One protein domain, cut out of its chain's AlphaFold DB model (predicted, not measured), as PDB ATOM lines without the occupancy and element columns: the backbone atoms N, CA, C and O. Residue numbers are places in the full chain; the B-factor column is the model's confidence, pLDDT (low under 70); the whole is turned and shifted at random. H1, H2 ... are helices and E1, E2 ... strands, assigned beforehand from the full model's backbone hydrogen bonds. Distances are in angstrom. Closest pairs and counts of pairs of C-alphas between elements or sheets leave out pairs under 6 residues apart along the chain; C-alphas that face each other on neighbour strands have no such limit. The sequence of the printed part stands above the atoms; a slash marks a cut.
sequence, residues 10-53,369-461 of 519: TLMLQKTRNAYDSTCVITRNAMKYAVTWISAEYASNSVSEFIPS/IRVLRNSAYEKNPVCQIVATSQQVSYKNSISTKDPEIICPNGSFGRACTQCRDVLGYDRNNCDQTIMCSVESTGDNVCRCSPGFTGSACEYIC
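What this domain is: This is residues 10 to 53 and 369 to 461 of the 519 residues of the protein "EGF-like domain-containing protein" of Lamprigera yunnana (UniProt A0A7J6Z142). With little regular structure, a strongly twisted sheet, E4 E5 E2 E1 E8 E9, is partly covered by a smaller sheet, E3 E6 E7, as a sandwich. The 137 printed residues are compact, with a radius of gyration of the C-alphas of 13.9 A and spans of 38 by 33 by 30 A. Along the chain come E1 E2 H1 E3 E4 E5 E6 E7 H2 E8 E9, mostly strand, both sheets antiparallel; named elements hold only 52 residues.

How they stand to each other: E1, residues 10 to 15, and E2, residues 20 to 26, form a hairpin, with N 12 and O 23 at 2.8 A. E7, residues 391 to 393, touches E8, residues 433 to 438; their closest C-alphas, of Val 392 and Ser 437, are 6.0 A apart. H2, residues 419 to 423, is on the larger sheet at a height of 4.6 A; its O i to N i+4 pair is within hydrogen-bond range. H1, residues 28 to 32, is on it too, with 0 of 1 such pairs and 1 of 2 O i to N i+3 pairs within range.

Where its parts are: E3 is residues 35 to 37, E4 49 to 51, E5 369 to 373, E6 382 to 385, E9 444 to 448. E2 measures 18.5 A. C-alpha 10 is at (144.388, 245.691, 146.877), C-alpha 448 at (136.907, 253.477, 140.010).

The domain as a whole: Residues 54 to 368 are not printed; C-alphas 53 and 369 are 9.4 A apart. E3 to E4 and E7 to H2 are long links. Residues 18, 40 to 41 and 375 to 378 have pLDDT under 70.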
ATOM      1  N   THR A  10     145.488 244.902 147.455       92.50
ATOM      2  CA  THR A  10     144.388 245.691 146.877       92.50
ATOM      3  C   THR A  10     143.054 245.251 147.464       92.50
ATOM      4  O   THR A  10     142.768 244.064 147.533       92.50
ATOM      5  N   LEU A  11     142.207 246.197 147.859       93.38
ATOM      6  CA  LEU A  11     140.832 245.942 148.281       93.38
ATOM      7  C   LEU A  11     139.886 246.261 147.123       93.38
ATOM      8  O   LEU A  11     139.826 247.402 146.667       93.38
ATOM      9  N   MET A  12     139.138 245.262 146.667       92.94
ATOM     10  CA  MET A  12     138.080 245.412 145.670       92.94
ATOM     11  C   MET A  12     136.718 245.425 146.354       92.94
ATOM     12  O   MET A  12     136.441 244.554 147.180       92.94
ATOM     13  N   LEU A  13     135.870 246.387 145.990       90.88
ATOM     14  CA  LEU A  13     134.510 246.518 146.507       90.88
ATOM     15  C   LEU A  13     133.495 246.598 145.370       90.88
ATOM     16  O   LEU A  13     133.614 247.450 144.486       90.88
ATOM     17  N   GLN A  14     132.457 245.770 145.444       87.75
ATOM     18  CA  GLN A  14     131.296 245.832 144.560       87.75
ATOM     19  C   GLN A  14     130.052 246.212 145.358       87.75
ATOM     20  O   GLN A  14     129.700 245.562 146.344       87.75
ATOM     21  N   LYS A  15     129.382 247.295 144.956       82.50
ATOM     22  CA  LYS A  15     128.196 247.792 145.663       82.50
ATOM     23  C   LYS A  15     127.031 246.814 145.513       82.50
ATOM     24  O   LYS A  15     126.623 246.472 144.407       82.50
ATOM     25  N   THR A  16     126.457 246.415 146.641       76.94
ATOM     26  CA  THR A  16     125.196 245.664 146.729       76.94
ATOM     27  C   THR A  16     124.084 246.580 147.260       76.94
ATOM     28  O   THR A  16     124.303 247.776 147.450       76.94
ATOM     29  N   ARG A  17     122.870 246.058 147.512       72.31
ATOM     30  CA  ARG A  17     121.725 246.885 147.959       72.31
ATOM     31  C   ARG A  17     122.021 247.715 149.217       72.31
ATOM     32  O   ARG A  17     121.616 248.869 149.258       72.31
ATOM     33  N   ASN A  18     122.724 247.146 150.206       69.81
ATOM     34  CA  ASN A  18     122.946 247.780 151.517       69.81
ATOM     35  C   ASN A  18     124.414 247.760 152.009       69.81
ATOM     36  O   ASN A  18     124.689 248.302 153.080       69.81
ATOM     37  N   ALA A  19     125.341 247.127 151.281       77.19
ATOM     38  CA  ALA A  19     126.734 246.915 151.699       77.19
ATOM     39  C   ALA A  19     127.667 246.711 150.488       77.19
ATOM     40  O   ALA A  19     127.218 246.806 149.343       77.19
ATOM     41  N   TYR A  20     128.937 246.383 150.730       82.19
ATOM     42  CA  TYR A  20     129.887 245.994 149.688       82.19
ATOM     43  C   TYR A  20     130.209 244.501 149.751       82.19
ATOM     44  O   TYR A  20     130.505 243.977 150.823       82.19
ATOM     45  N   ASP A  21     130.202 243.840 148.594       87.50
ATOM     46  CA  ASP A  21     130.953 242.597 148.432       87.50
ATOM     47  C   ASP A  21     132.437 242.964 148.347       87.50
ATOM     48  O   ASP A  21     132.829 243.797 147.525       87.50
ATOM     49  N   SER A  22     133.228 242.428 149.272       89.81
ATOM     50  CA  SER A  22     134.576 242.910 149.566       89.81
ATOM     51  C   SER A  22     135.584 241.790 149.397       89.81
ATOM     52  O   SER A  22     135.457 240.731 150.008       89.81
ATOM     53  N   THR A  23     136.614 242.028 148.592       93.06
ATOM     54  CA  THR A  23     137.678 241.053 148.340       93.06
ATOM     55  C   THR A  23     139.036 241.714 148.500       93.06
ATOM     56  O   THR A  23     139.339 242.684 147.806       93.06
ATOM     57  N   CYS A  24     139.872 241.187 149.393       94.12
ATOM     58  CA  CYS A  24     141.295 241.489 149.367       94.12
ATOM     59  C   CYS A  24     141.959 240.673 148.267       94.12
ATOM     60  O   CYS A  24     141.771 239.461 148.195       94.12
ATOM     61  N   VAL A  25     142.782 241.322 147.464       94.88
ATOM     62  CA  VAL A  25     143.612 240.708 146.435       94.88
ATOM     63  C   VAL A  25     145.062 240.915 146.836       94.88
ATOM     64  O   VAL A  25     145.503 242.043 147.059       94.88
ATOM     65  N   ILE A  26     145.779 239.807 146.945       94.38
ATOM     66  CA  ILE A  26     147.151 239.713 147.418       94.38
ATOM     67  C   ILE A  26     147.978 239.192 146.248       94.38
ATOM     68  O   ILE A  26     147.626 238.185 145.628       94.38
ATOM     69  N   THR A  27     149.059 239.888 145.914       91.62
ATOM     70  CA  THR A  27     149.893 239.529 144.760       91.62
ATOM     71  C   THR A  27     151.379 239.645 145.084       91.62
ATOM     72  O   THR A  27     151.752 240.195 146.121       91.62
ATOM     73  N   ARG A  28     152.236 239.103 144.204       87.25
ATOM     74  CA  ARG A  28     153.701 239.281 144.246       87.25
ATOM     75  C   ARG A  28     154.285 239.030 145.647       87.25
ATOM     76  O   ARG A  28     154.065 237.965 146.212       87.25
ATOM     77  N   ASN A  29     154.998 240.000 146.221       82.88
ATOM     78  CA  ASN A  29     155.712 239.857 147.488       82.88
ATOM     79  C   ASN A  29     154.774 239.716 148.689       82.88
ATOM     80  O   ASN A  29     155.182 239.153 149.701       82.88
ATOM     81  N   ALA A  30     153.526 240.185 148.579       88.19
ATOM     82  CA  ALA A  30     152.546 240.051 149.648       88.19
ATOM     83  C   ALA A  30     152.007 238.614 149.776       88.19
ATOM     84  O   ALA A  30     151.476 238.247 150.821       88.19
ATOM     85  N   MET A  31     152.180 237.777 148.740       89.69
ATOM     86  CA  MET A  31     151.667 236.398 148.678       89.69
ATOM     87  C   MET A  31     152.194 235.478 149.775       89.69
ATOM     88  O   MET A  31     151.558 234.463 150.041       89.69
ATOM     89  N   LYS A  32     153.317 235.810 150.415       87.56
ATOM     90  CA  LYS A  32     153.869 235.019 151.522       87.56
ATOM     91  C   LYS A  32     153.258 235.373 152.877       87.56
ATOM     92  O   LYS A  32     153.252 234.545 153.780       87.56
ATOM     93  N   TYR A  33     152.725 236.584 153.041       92.38
ATOM     94  CA  TYR A  33     152.226 237.048 154.334       92.38
ATOM     95  C   TYR A  33     150.792 236.608 154.592       92.38
ATOM     96  O   TYR A  33     150.006 236.416 153.660       92.38
ATOM     97  N   ALA A  34     150.430 236.480 155.863       94.44
ATOM     98  CA  ALA A  34     149.031 236.343 156.220       94.44
ATOM     99  C   ALA A  34     148.277 237.659 156.057       94.44
ATOM    100  O   ALA A  34     148.778 238.740 156.382       94.44
ATOM    101  N   VAL A  35     147.032 237.531 155.618       94.44
ATOM    102  CA  VAL A  35     146.061 238.607 155.517       94.44
ATOM    103  C   VAL A  35     144.804 238.286 156.309       94.44
ATOM    104  O   VAL A  35     144.411 237.137 156.482       94.44
ATOM    105  N   THR A  36     144.149 239.328 156.801       93.25
ATOM    106  CA  THR A  36     142.909 239.196 157.563       93.25
ATOM    107  C   THR A  36     142.024 240.411 157.371       93.25
ATOM    108  O   THR A  36     142.498 241.526 157.150       93.25
ATOM    109  N   TRP A  37     140.725 240.200 157.544       91.19
ATOM    110  CA  TRP A  37     139.779 241.284 157.761       91.19
ATOM    111  C   TRP A  37     139.907 241.822 159.188       91.19
ATOM    112  O   TRP A  37     140.099 241.054 160.139       91.19
ATOM    113  N   ILE A  38     139.804 243.141 159.342       88.81
ATOM    114  CA  ILE A  38     139.773 243.831 160.631       88.81
ATOM    115  C   ILE A  38     138.408 244.490 160.811       88.81
ATOM    116  O   ILE A  38     138.067 245.439 160.114       88.81
ATOM    117  N   SER A  39     137.676 244.030 161.826       79.69
ATOM    118  CA  SER A  39     136.427 244.635 162.287       79.69
ATOM    119  C   SER A  39     136.469 244.867 163.795       79.69
ATOM    120  O   SER A  39     136.962 244.027 164.552       79.69
ATOM    121  N   ALA A  40     135.948 246.006 164.255       64.75
ATOM    122  CA  ALA A  40     135.933 246.366 165.673       64.75
ATOM    123  C   ALA A  40     135.057 245.431 166.529       64.75
ATOM    124  O   ALA A  40     135.337 245.251 167.712       64.75
ATOM    125  N   GLU A  41     134.026 244.823 165.939       65.00
ATOM    126  CA  GLU A  41     132.973 244.108 166.678       65.00
ATOM    127  C   GLU A  41     133.034 242.583 166.506       65.00
ATOM    128  O   GLU A  41     132.469 241.843 167.309       65.00
ATOM    129  N   TYR A  42     133.747 242.094 165.492       71.62
ATOM    130  CA  TYR A  42     133.825 240.670 165.180       71.62
ATOM    131  C   TYR A  42     135.162 240.293 164.556       71.62
ATOM    132  O   TYR A  42     135.942 241.126 164.092       71.62
ATOM    133  N   ALA A  43     135.418 238.995 164.553       73.75
ATOM    134  CA  ALA A  43     136.456 238.374 163.759       73.75
ATOM    135  C   ALA A  43     135.901 237.048 163.243       73.75
ATOM    136  O   ALA A  43     135.208 236.336 163.973       73.75
ATOM    137  N   SER A  44     136.209 236.728 161.996       75.19
ATOM    138  CA  SER A  44     135.955 235.423 161.402       75.19
ATOM    139  C   SER A  44     137.288 234.728 161.167       75.19
ATOM    140  O   SER A  44     138.297 235.380 160.880       75.19
ATOM    141  N   ASN A  45     137.303 233.401 161.288       82.88
ATOM    142  CA  ASN A  45     138.428 232.651 160.758       82.88
ATOM    143  C   ASN A  45     138.259 232.606 159.237       82.88
ATOM    144  O   ASN A  45     137.278 232.047 158.751       82.88
ATOM    145  N   SER A  46     139.150 233.272 158.512       85.69
ATOM    146  CA  SER A  46     139.103 233.360 157.054       85.69
ATOM    147  C   SER A  46     140.460 232.952 156.505       85.69
ATOM    148  O   SER A  46     141.482 233.430 156.994       85.69
ATOM    149  N   VAL A  47     140.446 232.084 155.499       91.00
ATOM    150  CA  VAL A  47     141.641 231.610 154.799       91.00
ATOM    151  C   VAL A  47     141.546 232.081 153.360       91.00
ATOM    152  O   VAL A  47     140.489 231.974 152.736       91.00
ATOM    153  N   SER A  48     142.627 232.657 152.855       93.31
ATOM    154  CA  SER A  48     142.693 233.094 151.465       93.31
ATOM    155  C   SER A  48     142.725 231.909 150.498       93.31
ATOM    156  O   SER A  48     143.258 230.838 150.785       93.31
ATOM    157  N   GLU A  49     142.165 232.123 149.316       92.19
ATOM    158  CA  GLU A  49     142.129 231.157 148.226       92.19
ATOM    159  C   GLU A  49     143.172 231.523 147.170       92.19
ATOM    160  O   GLU A  49     143.333 232.696 146.827       92.19
ATOM    161  N   PHE A  50     143.844 230.518 146.609       91.06
ATOM    162  CA  PHE A  50     144.686 230.698 145.429       91.06
ATOM    163  C   PHE A  50     143.844 230.655 144.153       91.06
ATOM    164  O   PHE A  50     142.962 229.805 144.010       91.06
ATOM    165  N   ILE A  51     144.146 231.541 143.205       90.00
ATOM    166  CA  ILE A  51     143.532 231.571 141.876       90.00
ATOM    167  C   ILE A  51     144.641 231.530 140.817       90.00
ATOM    168  O   ILE A  51     145.458 232.446 140.796       90.00
ATOM    169  N   PRO A  52     144.676 230.518 139.928       86.25
ATOM    170  CA  PRO A  52     143.737 229.399 139.858       86.25
ATOM    171  C   PRO A  52     143.891 228.451 141.054       86.25
ATOM    172  O   PRO A  52     144.998 228.183 141.515       86.25
ATOM    173  N   SER A  53     142.770 227.910 141.530       80.75
ATOM    174  CA  SER A  53     142.793 226.947 142.628       80.75
ATOM    175  C   SER A  53     143.443 225.652 142.157       80.75
ATOM    176  O   SER A  53     142.960 225.019 141.212       80.75
ATOM    177  N   ILE A 369     147.387 234.205 142.114       91.75
ATOM    178  CA  ILE A 369     147.106 235.276 143.067       91.75
ATOM    179  C   ILE A 369     146.431 234.668 144.290       91.75
ATOM    180  O   ILE A 369     145.849 233.585 144.206       91.75
ATOM    181  N   ARG A 370     146.453 235.384 145.411       93.75
ATOM    182  CA  ARG A 370     145.658 235.035 146.587       93.75
ATOM    183  C   ARG A 370     144.524 236.028 146.728       93.75
ATOM    184  O   ARG A 370     144.712 237.231 146.554       93.75
ATOM    185  N   VAL A 371     143.341 235.526 147.047       94.38
ATOM    186  CA  VAL A 371     142.178 236.360 147.341       94.38
ATOM    187  C   VAL A 371     141.594 235.982 148.688       94.38
ATOM    188  O   VAL A 371     141.423 234.808 148.998       94.38
ATOM    189  N   LEU A 372     141.267 236.979 149.497       93.75
ATOM    190  CA  LEU A 372     140.519 236.797 150.731       93.75
ATOM    191  C   LEU A 372     139.165 237.469 150.538       93.75
ATOM    192  O   LEU A 372     139.088 238.694 150.478       93.75
ATOM    193  N   ARG A 373     138.099 236.681 150.404       90.50
ATOM    194  CA  ARG A 373     136.732 237.210 150.289       90.50
ATOM    195  C   ARG A 373     136.167 237.483 151.679       90.50
ATOM    196  O   ARG A 373     136.427 236.723 152.611       90.50
ATOM    197  N   ASN A 374     135.420 238.572 151.844       84.25
ATOM    198  CA  ASN A 374     134.702 238.836 153.087       84.25
ATOM    199  C   ASN A 374     133.330 238.161 153.033       84.25
ATOM    200  O   ASN A 374     132.536 238.432 152.138       84.25
ATOM    201  N   SER A 375     133.038 237.298 154.002       68.19
ATOM    202  CA  SER A 375     131.714 236.684 154.155       68.19
ATOM    203  C   SER A 375     130.730 237.568 154.933       68.19
ATOM    204  O   SER A 375     129.530 237.291 154.934       68.19
ATOM    205  N   ALA A 376     131.211 238.633 155.584       67.12
ATOM    206  CA  ALA A 376     130.394 239.590 156.315       67.12
ATOM    207  C   ALA A 376     130.107 240.836 155.462       67.12
ATOM    208  O   ALA A 376     131.006 241.427 154.864       67.12
ATOM    209  N   TYR A 377     128.842 241.267 155.437       65.94
ATOM    210  CA  TYR A 377     128.430 242.517 154.796       65.94
ATOM    211  C   TYR A 377     128.929 243.723 155.607       65.94
ATOM    212  O   TYR A 377     128.209 244.288 156.434       65.94
ATOM    213  N   GLU A 378     130.181 244.112 155.373       67.94
ATOM    214  CA  GLU A 378     130.824 245.255 156.017       67.94
ATOM    215  C   GLU A 378     130.551 246.567 155.296       67.94
ATOM    216  O   GLU A 378     130.650 246.672 154.074       67.94
ATOM    217  N   LYS A 379     130.253 247.612 156.077       71.12
ATOM    218  CA  LYS A 379     130.203 248.982 155.550       71.12
ATOM    219  C   LYS A 379     131.604 249.543 155.299       71.12
ATOM    220  O   LYS A 379     131.784 250.254 154.319       71.12
ATOM    221  N   ASN A 380     132.565 249.213 156.167       79.19
ATOM    222  CA  ASN A 380     133.934 249.736 156.140       79.19
ATOM    223  C   ASN A 380     134.957 248.592 156.264       79.19
ATOM    224  O   ASN A 380     135.602 248.471 157.305       79.19
ATOM    225  N   PRO A 381     135.088 247.741 155.236       85.31
ATOM    226  CA  PRO A 381     136.021 246.624 155.257       85.31
ATOM    227  C   PRO A 381     137.469 247.117 155.320       85.31
ATOM    228  O   PRO A 381     137.882 247.997 154.554       85.31
ATOM    229  N   VAL A 382     138.248 246.529 156.227       90.38
ATOM    230  CA  VAL A 382     139.683 246.793 156.369       90.38
ATOM    231  C   VAL A 382     140.441 245.496 156.154       90.38
ATOM    232  O   VAL A 382     140.297 244.550 156.928       90.38
ATOM    233  N   CYS A 383     141.259 245.460 155.111       91.88
ATOM    234  CA  CYS A 383     142.182 244.367 154.873       91.88
ATOM    235  C   CYS A 383     143.530 244.683 155.512       91.88
ATOM    236  O   CYS A 383     144.061 245.768 155.283       91.88
ATOM    237  N   GLN A 384     144.094 243.758 156.282       92.31
ATOM    238  CA  GLN A 384     145.383 243.938 156.941       92.31
ATOM    239  C   GLN A 384     146.352 242.816 156.582       92.31
ATOM    240  O   GLN A 384     145.972 241.647 156.649       92.31
ATOM    241  N   ILE A 385     147.611 243.167 156.312       93.12
ATOM    242  CA  ILE A 385     148.731 242.223 156.380       93.12
ATOM    243  C   ILE A 385     149.173 242.087 157.831       93.12
ATOM    244  O   ILE A 385     149.471 243.068 158.514       93.12
ATOM    245  N   VAL A 386     149.186 240.849 158.309       93.12
ATOM    246  CA  VAL A 386     149.408 240.519 159.717       93.12
ATOM    247  C   VAL A 386     150.832 240.872 160.148       93.12
ATOM    248  O   VAL A 386     151.010 241.515 161.178       93.12
ATOM    249  N   ALA A 387     151.833 240.529 159.331       90.31
ATOM    250  CA  ALA A 387     153.245 240.703 159.668       90.31
ATOM    251  C   ALA A 387     153.654 242.173 159.884       90.31
ATOM    252  O   ALA A 387     154.341 242.494 160.851       90.31
ATOM    253  N   THR A 388     153.212 243.069 159.000       87.88
ATOM    254  CA  THR A 388     153.602 244.492 158.981       87.88
ATOM    255  C   THR A 388     152.551 245.413 159.594       87.88
ATOM    256  O   THR A 388     152.796 246.603 159.790       87.88
ATOM    257  N   SER A 389     151.358 244.886 159.888       87.88
ATOM    258  CA  SER A 389     150.159 245.663 160.209       87.88
ATOM    259  C   SER A 389     149.722 246.650 159.116       87.88
ATOM    260  O   SER A 389     148.845 247.470 159.399       87.88
ATOM    261  N   GLN A 390     150.262 246.586 157.888       89.50
ATOM    262  CA  GLN A 390     149.830 247.442 156.779       89.50
ATOM    263  C   GLN A 390     148.351 247.188 156.459       89.50
ATOM    264  O   GLN A 390     147.905 246.042 156.423       89.50
ATOM    265  N   GLN A 391     147.576 248.256 156.244       91.00
ATOM    266  CA  GLN A 391     146.130 248.170 156.036       91.00
ATOM    267  C   GLN A 391     145.667 248.878 154.771       91.00
ATOM    268  O   GLN A 391     146.045 250.026 154.522       91.00
ATOM    269  N   VAL A 392     144.738 248.233 154.066       91.88
ATOM    270  CA  VAL A 392     143.949 248.831 152.992       91.88
ATOM    271  C   VAL A 392     142.490 248.939 153.414       91.88
ATOM    272  O   VAL A 392     141.885 247.965 153.858       91.88
ATOM    273  N   SER A 393     141.912 250.131 153.276       90.75
ATOM    274  CA  SER A 393     140.525 250.404 153.668       90.75
ATOM    275  C   SER A 393     139.854 251.414 152.743       90.75
ATOM    276  O   SER A 393     140.515 252.269 152.150       90.75
ATOM    277  N   TYR A 394     138.526 251.343 152.659       88.44
ATOM    278  CA  TYR A 394     137.711 252.335 151.963       88.44
ATOM    279  C   TYR A 394     137.141 253.359 152.945       88.44
ATOM    280  O   TYR A 394     136.439 253.012 153.891       88.44
ATOM    281  N   LYS A 395     137.435 254.643 152.707       83.44
ATOM    282  CA  LYS A 395     137.006 255.774 153.553       83.44
ATOM    283  C   LYS A 395     135.881 256.604 152.920       83.44
ATOM    284  O   LYS A 395     135.807 257.807 153.153       83.44
ATOM    285  N   ASN A 396     135.015 255.986 152.110       82.06
ATOM    286  CA  ASN A 396     133.913 256.659 151.402       82.06
ATOM    287  C   ASN A 396     134.350 257.811 150.476       82.06
ATOM    288  O   ASN A 396     133.584 258.740 150.224       82.06
ATOM    289  N   SER A 397     135.578 257.760 149.960       86.44
ATOM    290  CA  SER A 397     136.113 258.753 149.031       86.44
ATOM    291  C   SER A 397     136.750 258.073 147.824       86.44
ATOM    292  O   SER A 397     137.449 257.069 147.952       86.44
ATOM    293  N   ILE A 398     136.485 258.627 146.639       90.31
ATOM    294  CA  ILE A 398     137.091 258.198 145.378       90.31
ATOM    295  C   ILE A 398     138.059 259.286 144.936       90.31
ATOM    296  O   ILE A 398     137.682 260.443 144.745       90.31
ATOM    297  N   SER A 399     139.323 258.910 144.802       88.75
ATOM    298  CA  SER A 399     140.356 259.773 144.260       88.75
ATOM    299  C   SER A 399     140.135 259.965 142.772       88.75
ATOM    300  O   SER A 399     139.866 259.020 142.031       88.75
ATOM    301  N   THR A 400     140.300 261.204 142.327       80.88
ATOM    302  CA  THR A 400     140.312 261.525 140.903       80.88
ATOM    303  C   THR A 400     141.720 261.429 140.321       80.88
ATOM    304  O   THR A 400     141.857 261.483 139.107       80.88
ATOM    305  N   LYS A 401     142.778 261.323 141.137       82.06
ATOM    306  CA  LYS A 401     144.158 261.219 140.633       82.06
ATOM    307  C   LYS A 401     144.326 259.940 139.818       82.06
ATOM    308  O   LYS A 401     143.789 258.900 140.196       82.06
ATOM    309  N   ASP A 402     145.124 260.009 138.761       81.31
ATOM    310  CA  ASP A 402     145.478 258.822 137.991       81.31
ATOM    311  C   ASP A 402     146.237 257.823 138.878       81.31
ATOM    312  O   ASP A 402     146.847 258.224 139.881       81.31
ATOM    313  N   PRO A 403     146.131 256.515 138.607       82.06
ATOM    314  CA  PRO A 403     146.896 255.522 139.343       82.06
ATOM    315  C   PRO A 403     148.388 255.643 139.014       82.06
ATOM    316  O   PRO A 403     148.755 255.948 137.882       82.06
ATOM    317  N   GLU A 404     149.248 255.337 139.991       83.31
ATOM    318  CA  GLU A 404     150.703 255.242 139.771       83.31
ATOM    319  C   GLU A 404     151.040 254.235 138.655       83.31
ATOM    320  O   GLU A 404     152.006 254.413 137.917       83.31
ATOM    321  N   ILE A 405     150.233 253.175 138.528       83.62
ATOM    322  CA  ILE A 405     150.402 252.107 137.545       83.62
ATOM    323  C   ILE A 405     149.131 251.984 136.706       83.62
ATOM    324  O   ILE A 405     148.044 251.736 137.228       83.62
ATOM    325  N   ILE A 406     149.288 252.137 135.390       85.56
ATOM    326  CA  ILE A 406     148.220 251.971 134.403       85.56
ATOM    327  C   ILE A 406     148.321 250.564 133.817       85.56
ATOM    328  O   ILE A 406     149.342 250.195 133.238       85.56
ATOM    329  N   CYS A 407     147.242 249.797 133.941       87.44
ATOM    330  CA  CYS A 407     147.150 248.445 133.408       87.44
ATOM    331  C   CYS A 407     146.356 248.394 132.095       87.44
ATOM    332  O   CYS A 407     145.563 249.300 131.811       87.44
ATOM    333  N   PRO A 408     146.549 247.338 131.282       89.94
ATOM    334  CA  PRO A 408     145.669 247.043 130.158       89.94
ATOM    335  C   PRO A 408     144.195 246.970 130.575       89.94
ATOM    336  O   PRO A 408     143.867 246.719 131.732       89.94
ATOM    337  N   ASN A 409     143.290 247.161 129.611       86.75
ATOM    338  CA  ASN A 409     141.863 247.060 129.896       86.75
ATOM    339  C   ASN A 409     141.519 245.678 130.483       86.75
ATOM    340  O   ASN A 409     141.956 244.656 129.955       86.75
ATOM    341  N   GLY A 410     140.723 245.678 131.550       89.38
ATOM    342  CA  GLY A 410     140.320 244.469 132.259       89.38
ATOM    343  C   GLY A 410     141.287 243.962 133.321       89.38
ATOM    344  O   GLY A 410     141.065 242.887 133.883       89.38
ATOM    345  N   SER A 411     142.328 244.729 133.641       91.25
ATOM    346  CA  SER A 411     143.236 244.414 134.737       91.25
ATOM    347  C   SER A 411     143.546 245.603 135.642       91.25
ATOM    348  O   SER A 411     143.259 246.757 135.318       91.25
ATOM    349  N   PHE A 412     144.084 245.312 136.827       89.00
ATOM    350  CA  PHE A 412     144.254 246.295 137.895       89.00
ATOM    351  C   PHE A 412     145.437 245.995 138.818       89.00
ATOM    352  O   PHE A 412     146.000 244.898 138.825       89.00
ATOM    353  N   GLY A 413     145.769 246.980 139.655       83.88
ATOM    354  CA  GLY A 413     146.805 246.861 140.676       83.88
ATOM    355  C   GLY A 413     148.215 246.806 140.091       83.88
ATOM    356  O   GLY A 413     148.419 246.833 138.879       83.88
ATOM    357  N   ARG A 414     149.227 246.719 140.958       83.31
ATOM    358  CA  ARG A 414     150.628 246.765 140.514       83.31
ATOM    359  C   ARG A 414     151.021 245.566 139.654       83.31
ATOM    360  O   ARG A 414     151.863 245.704 138.769       83.31
ATOM    361  N   ALA A 415     150.406 244.410 139.903       86.06
ATOM    362  CA  ALA A 415     150.600 243.177 139.147       86.06
ATOM    363  C   ALA A 415     149.788 243.106 137.841       86.06
ATOM    364  O   ALA A 415     149.955 242.145 137.094       86.06
ATOM    365  N   CYS A 416     148.931 244.095 137.554       89.75
ATOM    366  CA  CYS A 416     147.963 244.047 136.457       89.75
ATOM    367  C   CYS A 416     147.174 242.730 136.423       89.75
ATOM    368  O   CYS A 416     147.036 242.077 135.385       89.75
ATOM    369  N   THR A 417     146.637 242.372 137.591       91.12
ATOM    370  CA  THR A 417     145.784 241.205 137.818       91.12
ATOM    371  C   THR A 417     144.503 241.321 137.009       91.12
ATOM    372  O   THR A 417     143.890 242.386 136.973       91.12
ATOM    373  N   GLN A 418     144.078 240.237 136.363       92.06
ATOM    374  CA  GLN A 418     142.860 240.233 135.558       92.06
ATOM    375  C   GLN A 418     141.618 240.271 136.452       92.06
ATOM    376  O   GLN A 418     141.478 239.485 137.389       92.06
ATOM    377  N   CYS A 419     140.667 241.144 136.130       91.62
ATOM    378  CA  CYS A 419     139.432 241.270 136.902       91.62
ATOM    379  C   CYS A 419     138.577 240.009 136.869       91.62
ATOM    380  O   CYS A 419     137.995 239.652 137.891       91.62
ATOM    381  N   ARG A 420     138.578 239.283 135.748       91.62
ATOM    382  CA  ARG A 420     137.889 237.991 135.622       91.62
ATOM    383  C   ARG A 420     138.365 236.932 136.617       91.62
ATOM    384  O   ARG A 420     137.573 236.076 136.999       91.62
ATOM    385  N   ASP A 421     139.629 236.984 137.035       89.88
ATOM    386  CA  ASP A 421     140.191 235.986 137.949       89.88
ATOM    387  C   ASP A 421     139.654 236.202 139.368       89.88
ATOM    388  O   ASP A 421     139.419 235.242 140.089       89.88
ATOM    389  N   VAL A 422     139.372 237.451 139.746       91.12
ATOM    390  CA  VAL A 422     138.848 237.792 141.077       91.12
ATOM    391  C   VAL A 422     137.318 237.829 141.102       91.12
ATOM    392  O   VAL A 422     136.700 237.279 142.013       91.12
ATOM    393  N   LEU A 423     136.708 238.472 140.102       88.25
ATOM    394  CA  LEU A 423     135.279 238.800 140.046       88.25
ATOM    395  C   LEU A 423     134.430 237.759 139.294       88.25
ATOM    396  O   LEU A 423     133.205 237.877 139.266       88.25
ATOM    397  N   GLY A 424     135.061 236.763 138.667       85.12
ATOM    398  CA  GLY A 424     134.396 235.730 137.872       85.12
ATOM    399  C   GLY A 424     134.368 236.013 136.366       85.12
ATOM    400  O   GLY A 424     134.642 237.118 135.897       85.12
ATOM    401  N   TYR A 425     134.022 234.980 135.593       79.31
ATOM    402  CA  TYR A 425     134.186 234.935 134.131       79.31
ATOM    403  C   TYR A 425     133.454 236.052 133.364       79.31
ATOM    404  O   TYR A 425     133.951 236.525 132.342       79.31
ATOM    405  N   ASP A 426     132.314 236.520 133.873       80.00
ATOM    406  CA  ASP A 426     131.486 237.530 133.199       80.00
ATOM    407  C   ASP A 426     131.981 238.975 133.415       80.00
ATOM    408  O   ASP A 426     131.447 239.920 132.836       80.00
ATOM    409  N   ARG A 427     133.009 239.181 134.251       81.94
ATOM    410  CA  ARG A 427     133.449 240.504 134.729       81.94
ATOM    411  C   ARG A 427     134.816 240.897 134.163       81.94
ATOM    412  O   ARG A 427     135.796 241.044 134.891       81.94
ATOM    413  N   ASN A 428     134.873 241.114 132.851       81.75
ATOM    414  CA  ASN A 428     136.139 241.356 132.150       81.75
ATOM    415  C   ASN A 428     136.714 242.771 132.303       81.75
ATOM    416  O   ASN A 428     137.915 242.909 132.150       81.75
ATOM    417  N   ASN A 429     135.920 243.804 132.610       83.00
ATOM    418  CA  ASN A 429     136.386 245.205 132.643       83.00
ATOM    419  C   ASN A 429     136.380 245.836 134.045       83.00
ATOM    420  O   ASN A 429     136.441 247.057 134.178       83.00
ATOM    421  N   CYS A 430     136.300 245.021 135.103       89.38
ATOM    422  CA  CYS A 430     136.210 245.525 136.480       89.38
ATOM    423  C   CYS A 430     135.001 246.464 136.683       89.38
ATOM    424  O   CYS A 430     135.078 247.433 137.444       89.38
ATOM    425  N   ASP A 431     133.910 246.235 135.945       87.38
ATOM    426  CA  ASP A 431     132.772 247.156 135.895       87.38
ATOM    427  C   ASP A 431     132.210 247.410 137.300       87.38
ATOM    428  O   ASP A 431     132.107 246.485 138.112       87.38
ATOM    429  N   GLN A 432     131.849 248.665 137.584       87.25
ATOM    430  CA  GLN A 432     131.220 249.081 138.849       87.25
ATOM    431  C   GLN A 432     131.978 248.645 140.115       87.25
ATOM    432  O   GLN A 432     131.376 248.316 141.140       87.25
ATOM    433  N   THR A 433     133.308 248.614 140.039       91.31
ATOM    434  CA  THR A 433     134.167 248.159 141.135       91.31
ATOM    435  C   THR A 433     135.033 249.304 141.654       91.31
ATOM    436  O   THR A 433     135.681 250.010 140.878       91.31
ATOM    437  N   ILE A 434     135.057 249.470 142.977       92.12
ATOM    438  CA  ILE A 434     136.004 250.348 143.668       92.12
ATOM    439  C   ILE A 434     137.263 249.535 143.957       92.12
ATOM    440  O   ILE A 434     137.179 248.422 144.470       92.12
ATOM    441  N   MET A 435     138.427 250.100 143.664       92.56
ATOM    442  CA  MET A 435     139.728 249.495 143.936       92.56
ATOM    443  C   MET A 435     140.525 250.425 144.840       92.56
ATOM    444  O   MET A 435     140.820 251.556 144.452       92.56
ATOM    445  N   CYS A 436     140.857 249.955 146.036       92.19
ATOM    446  CA  CYS A 436     141.687 250.668 146.997       92.19
ATOM    447  C   CYS A 436     143.058 250.006 147.119       92.19
ATOM    448  O   CYS A 436     143.148 248.784 147.203       92.19
ATOM    449  N   SER A 437     144.115 250.808 147.176       90.31
ATOM    450  CA  SER A 437     145.491 250.350 147.383       90.31
ATOM    451  C   SER A 437     146.268 251.353 148.231       90.31
ATOM    452  O   SER A 437     145.861 252.512 148.348       90.31
ATOM    453  N   VAL A 438     147.407 250.926 148.780       86.62
ATOM    454  CA  VAL A 438     148.364 251.834 149.429       86.62
ATOM    455  C   VAL A 438     149.311 252.413 148.374       86.62
ATOM    456  O   VAL A 438     149.992 251.667 147.670       86.62
ATOM    457  N   GLU A 439     149.346 253.738 148.241       83.06
ATOM    458  CA  GLU A 439     150.308 254.441 147.376       83.06
ATOM    459  C   GLU A 439     151.670 254.589 148.036       83.06
ATOM    460  O   GLU A 439     151.783 254.472 149.252       83.06
ATOM    461  N   SER A 440     152.709 254.892 147.249       78.00
ATOM    462  CA  SER A 440     154.091 255.084 147.724       78.00
ATOM    463  C   SER A 440     154.236 256.064 148.901       78.00
ATOM    464  O   SER A 440     155.157 255.923 149.702       78.00
ATOM    465  N   THR A 441     153.307 257.013 149.053       77.50
ATOM    466  CA  THR A 441     153.252 257.955 150.186       77.50
ATOM    467  C   THR A 441     152.760 257.328 151.496       77.50
ATOM    468  O   THR A 441     152.865 257.956 152.546       77.50
ATOM    469  N   GLY A 442     152.226 256.105 151.452       77.19
ATOM    470  CA  GLY A 442     151.565 255.420 152.565       77.19
ATOM    471  C   GLY A 442     150.056 255.681 152.643       77.19
ATOM    472  O   GLY A 442     149.387 255.161 153.536       77.19
ATOM    473  N   ASP A 443     149.501 256.468 151.717       82.56
ATOM    474  CA  ASP A 443     148.083 256.814 151.717       82.56
ATOM    475  C   ASP A 443     147.215 255.706 151.117       82.56
ATOM    476  O   ASP A 443     147.528 255.110 150.086       82.56
ATOM    477  N   ASN A 444     146.060 255.485 151.744       88.75
ATOM    478  CA  ASN A 444     145.004 254.643 151.197       88.75
ATOM    479  C   ASN A 444     144.232 255.405 150.121       88.75
ATOM    480  O   ASN A 444     143.536 256.376 150.429       88.75
ATOM    481  N   VAL A 445     144.324 254.944 148.873       90.75
ATOM    482  CA  VAL A 445     143.696 255.609 147.731       90.75
ATOM    483  C   VAL A 445     142.758 254.658 147.008       90.75
ATOM    484  O   VAL A 445     143.164 253.595 146.547       90.75
ATOM    485  N   CYS A 446     141.499 255.073 146.889       92.00
ATOM    486  CA  CYS A 446     140.437 254.320 146.233       92.00
ATOM    487  C   CYS A 446     140.039 254.969 144.911       92.00
ATOM    488  O   CYS A 446     139.920 256.191 144.828       92.00
ATOM    489  N   ARG A 447     139.828 254.157 143.878       92.12
ATOM    490  CA  ARG A 447     139.517 254.596 142.514       92.12
ATOM    491  C   ARG A 447     138.442 253.719 141.893       92.12
ATOM    492  O   ARG A 447     138.298 252.557 142.264       92.12
ATOM    493  N   CYS A 448     137.734 254.268 140.914       92.00
ATOM    494  CA  CYS A 448     136.907 253.477 140.010       92.00
ATOM    495  C   CYS A 448     137.745 252.869 138.889       92.00
ATOM    496  O   CYS A 448     138.795 253.406 138.520       92.00
ATOM    497  N   SER A 449     137.258 251.769 138.323       90.25
ATOM    498  CA  SER A 449     137.767 251.257 137.054       90.25
ATOM    499  C   SER A 449     137.601 252.290 135.928       90.25
ATOM    500  O   SER A 449     136.704 253.142 135.996       90.25
ATOM    501  N   PRO A 450     138.470 252.267 134.898       89.81
ATOM    502  CA  PRO A 450     138.350 253.174 133.762       89.81
ATOM    503  C   PRO A 450     136.953 253.117 133.150       89.81
ATOM    504  O   PRO A 450     136.414 252.039 132.911       89.81
ATOM    505  N   GLY A 451     136.375 254.281 132.868       91.31
ATOM    506  CA  GLY A 451     135.032 254.371 132.307       91.31
ATOM    507  C   GLY A 451     133.897 254.431 133.326       91.31
ATOM    508  O   GLY A 451     132.743 254.557 132.912       91.31
ATOM    509  N   PHE A 452     134.208 254.406 134.625       92.81
ATOM    510  CA  PHE A 452     133.234 254.523 135.705       92.81
ATOM    511  C   PHE A 452     133.551 255.685 136.655       92.81
ATOM    512  O   PHE A 452     134.704 256.072 136.857       92.81
ATOM    513  N   THR A 453     132.504 256.245 137.254       92.25
ATOM    514  CA  THR A 453     132.549 257.354 138.213       92.25
ATOM    515  C   THR A 453     131.376 257.277 139.197       92.25
ATOM    516  O   THR A 453     130.541 256.374 139.131       92.25
ATOM    517  N   GLY A 454     131.310 258.226 140.126       89.62
ATOM    518  CA  GLY A 454     130.420 258.190 141.284       89.62
ATOM    519  C   GLY A 454     131.150 257.731 142.542       89.62
ATOM    520  O   GLY A 454     132.271 257.228 142.483       89.62
ATOM    521  N   SER A 455     130.528 257.926 143.704       87.12
ATOM    522  CA  SER A 455     131.130 257.556 144.989       87.12
ATOM    523  C   SER A 455     131.286 256.044 145.155       87.12
ATOM    524  O   SER A 455     132.162 255.613 145.903       87.12
ATOM    525  N   ALA A 456     130.487 255.255 144.437       87.56
ATOM    526  CA  ALA A 456     130.558 253.805 144.404       87.56
ATOM    527  C   ALA A 456     130.743 253.240 142.989       87.56
ATOM    528  O   ALA A 456     130.404 252.084 142.737       87.56
ATOM    529  N   CYS A 457     131.276 254.052 142.070       91.88
ATOM    530  CA  CYS A 457     131.544 253.665 140.685       91.88
ATOM    531  C   CYS A 457     130.298 253.184 139.923       91.88
ATOM    532  O   CYS A 457     130.393 252.380 138.998       91.88
ATOM    533  N   GLU A 458     129.113 253.652 140.324       90.38
ATOM    534  CA  GLU A 458     127.838 253.193 139.772       90.38
ATOM    535  C   GLU A 458     127.509 253.795 138.399       90.38
ATOM    536  O   GLU A 458     126.696 253.229 137.665       90.38
ATOM    537  N   TYR A 459     128.135 254.919 138.043       92.44
ATOM    538  CA  TYR A 459     127.861 255.637 136.805       92.44
ATOM    539  C   TYR A 459     128.930 255.346 135.761       92.44
ATOM    540  O   TYR A 459     130.123 255.427 136.038       92.44
ATOM    541  N   ILE A 460     128.497 255.071 134.534       94.12
ATOM    542  CA  ILE A 460     129.376 255.102 133.363       94.12
ATOM    543  C   ILE A 460     129.794 256.558 133.111       94.12
ATOM    544  O   ILE A 460     129.036 257.484 133.422       94.12
ATOM    545  N   CYS A 461     130.981 256.774 132.545       93.94
ATOM    546  CA  CYS A 461     131.428 258.112 132.179       93.94
ATOM    547  C   CYS A 461     130.393 258.865 131.330       93.94
ATOM    548  O   CYS A 461     129.783 258.278 130.427       93.94
TER     549      CYS A 461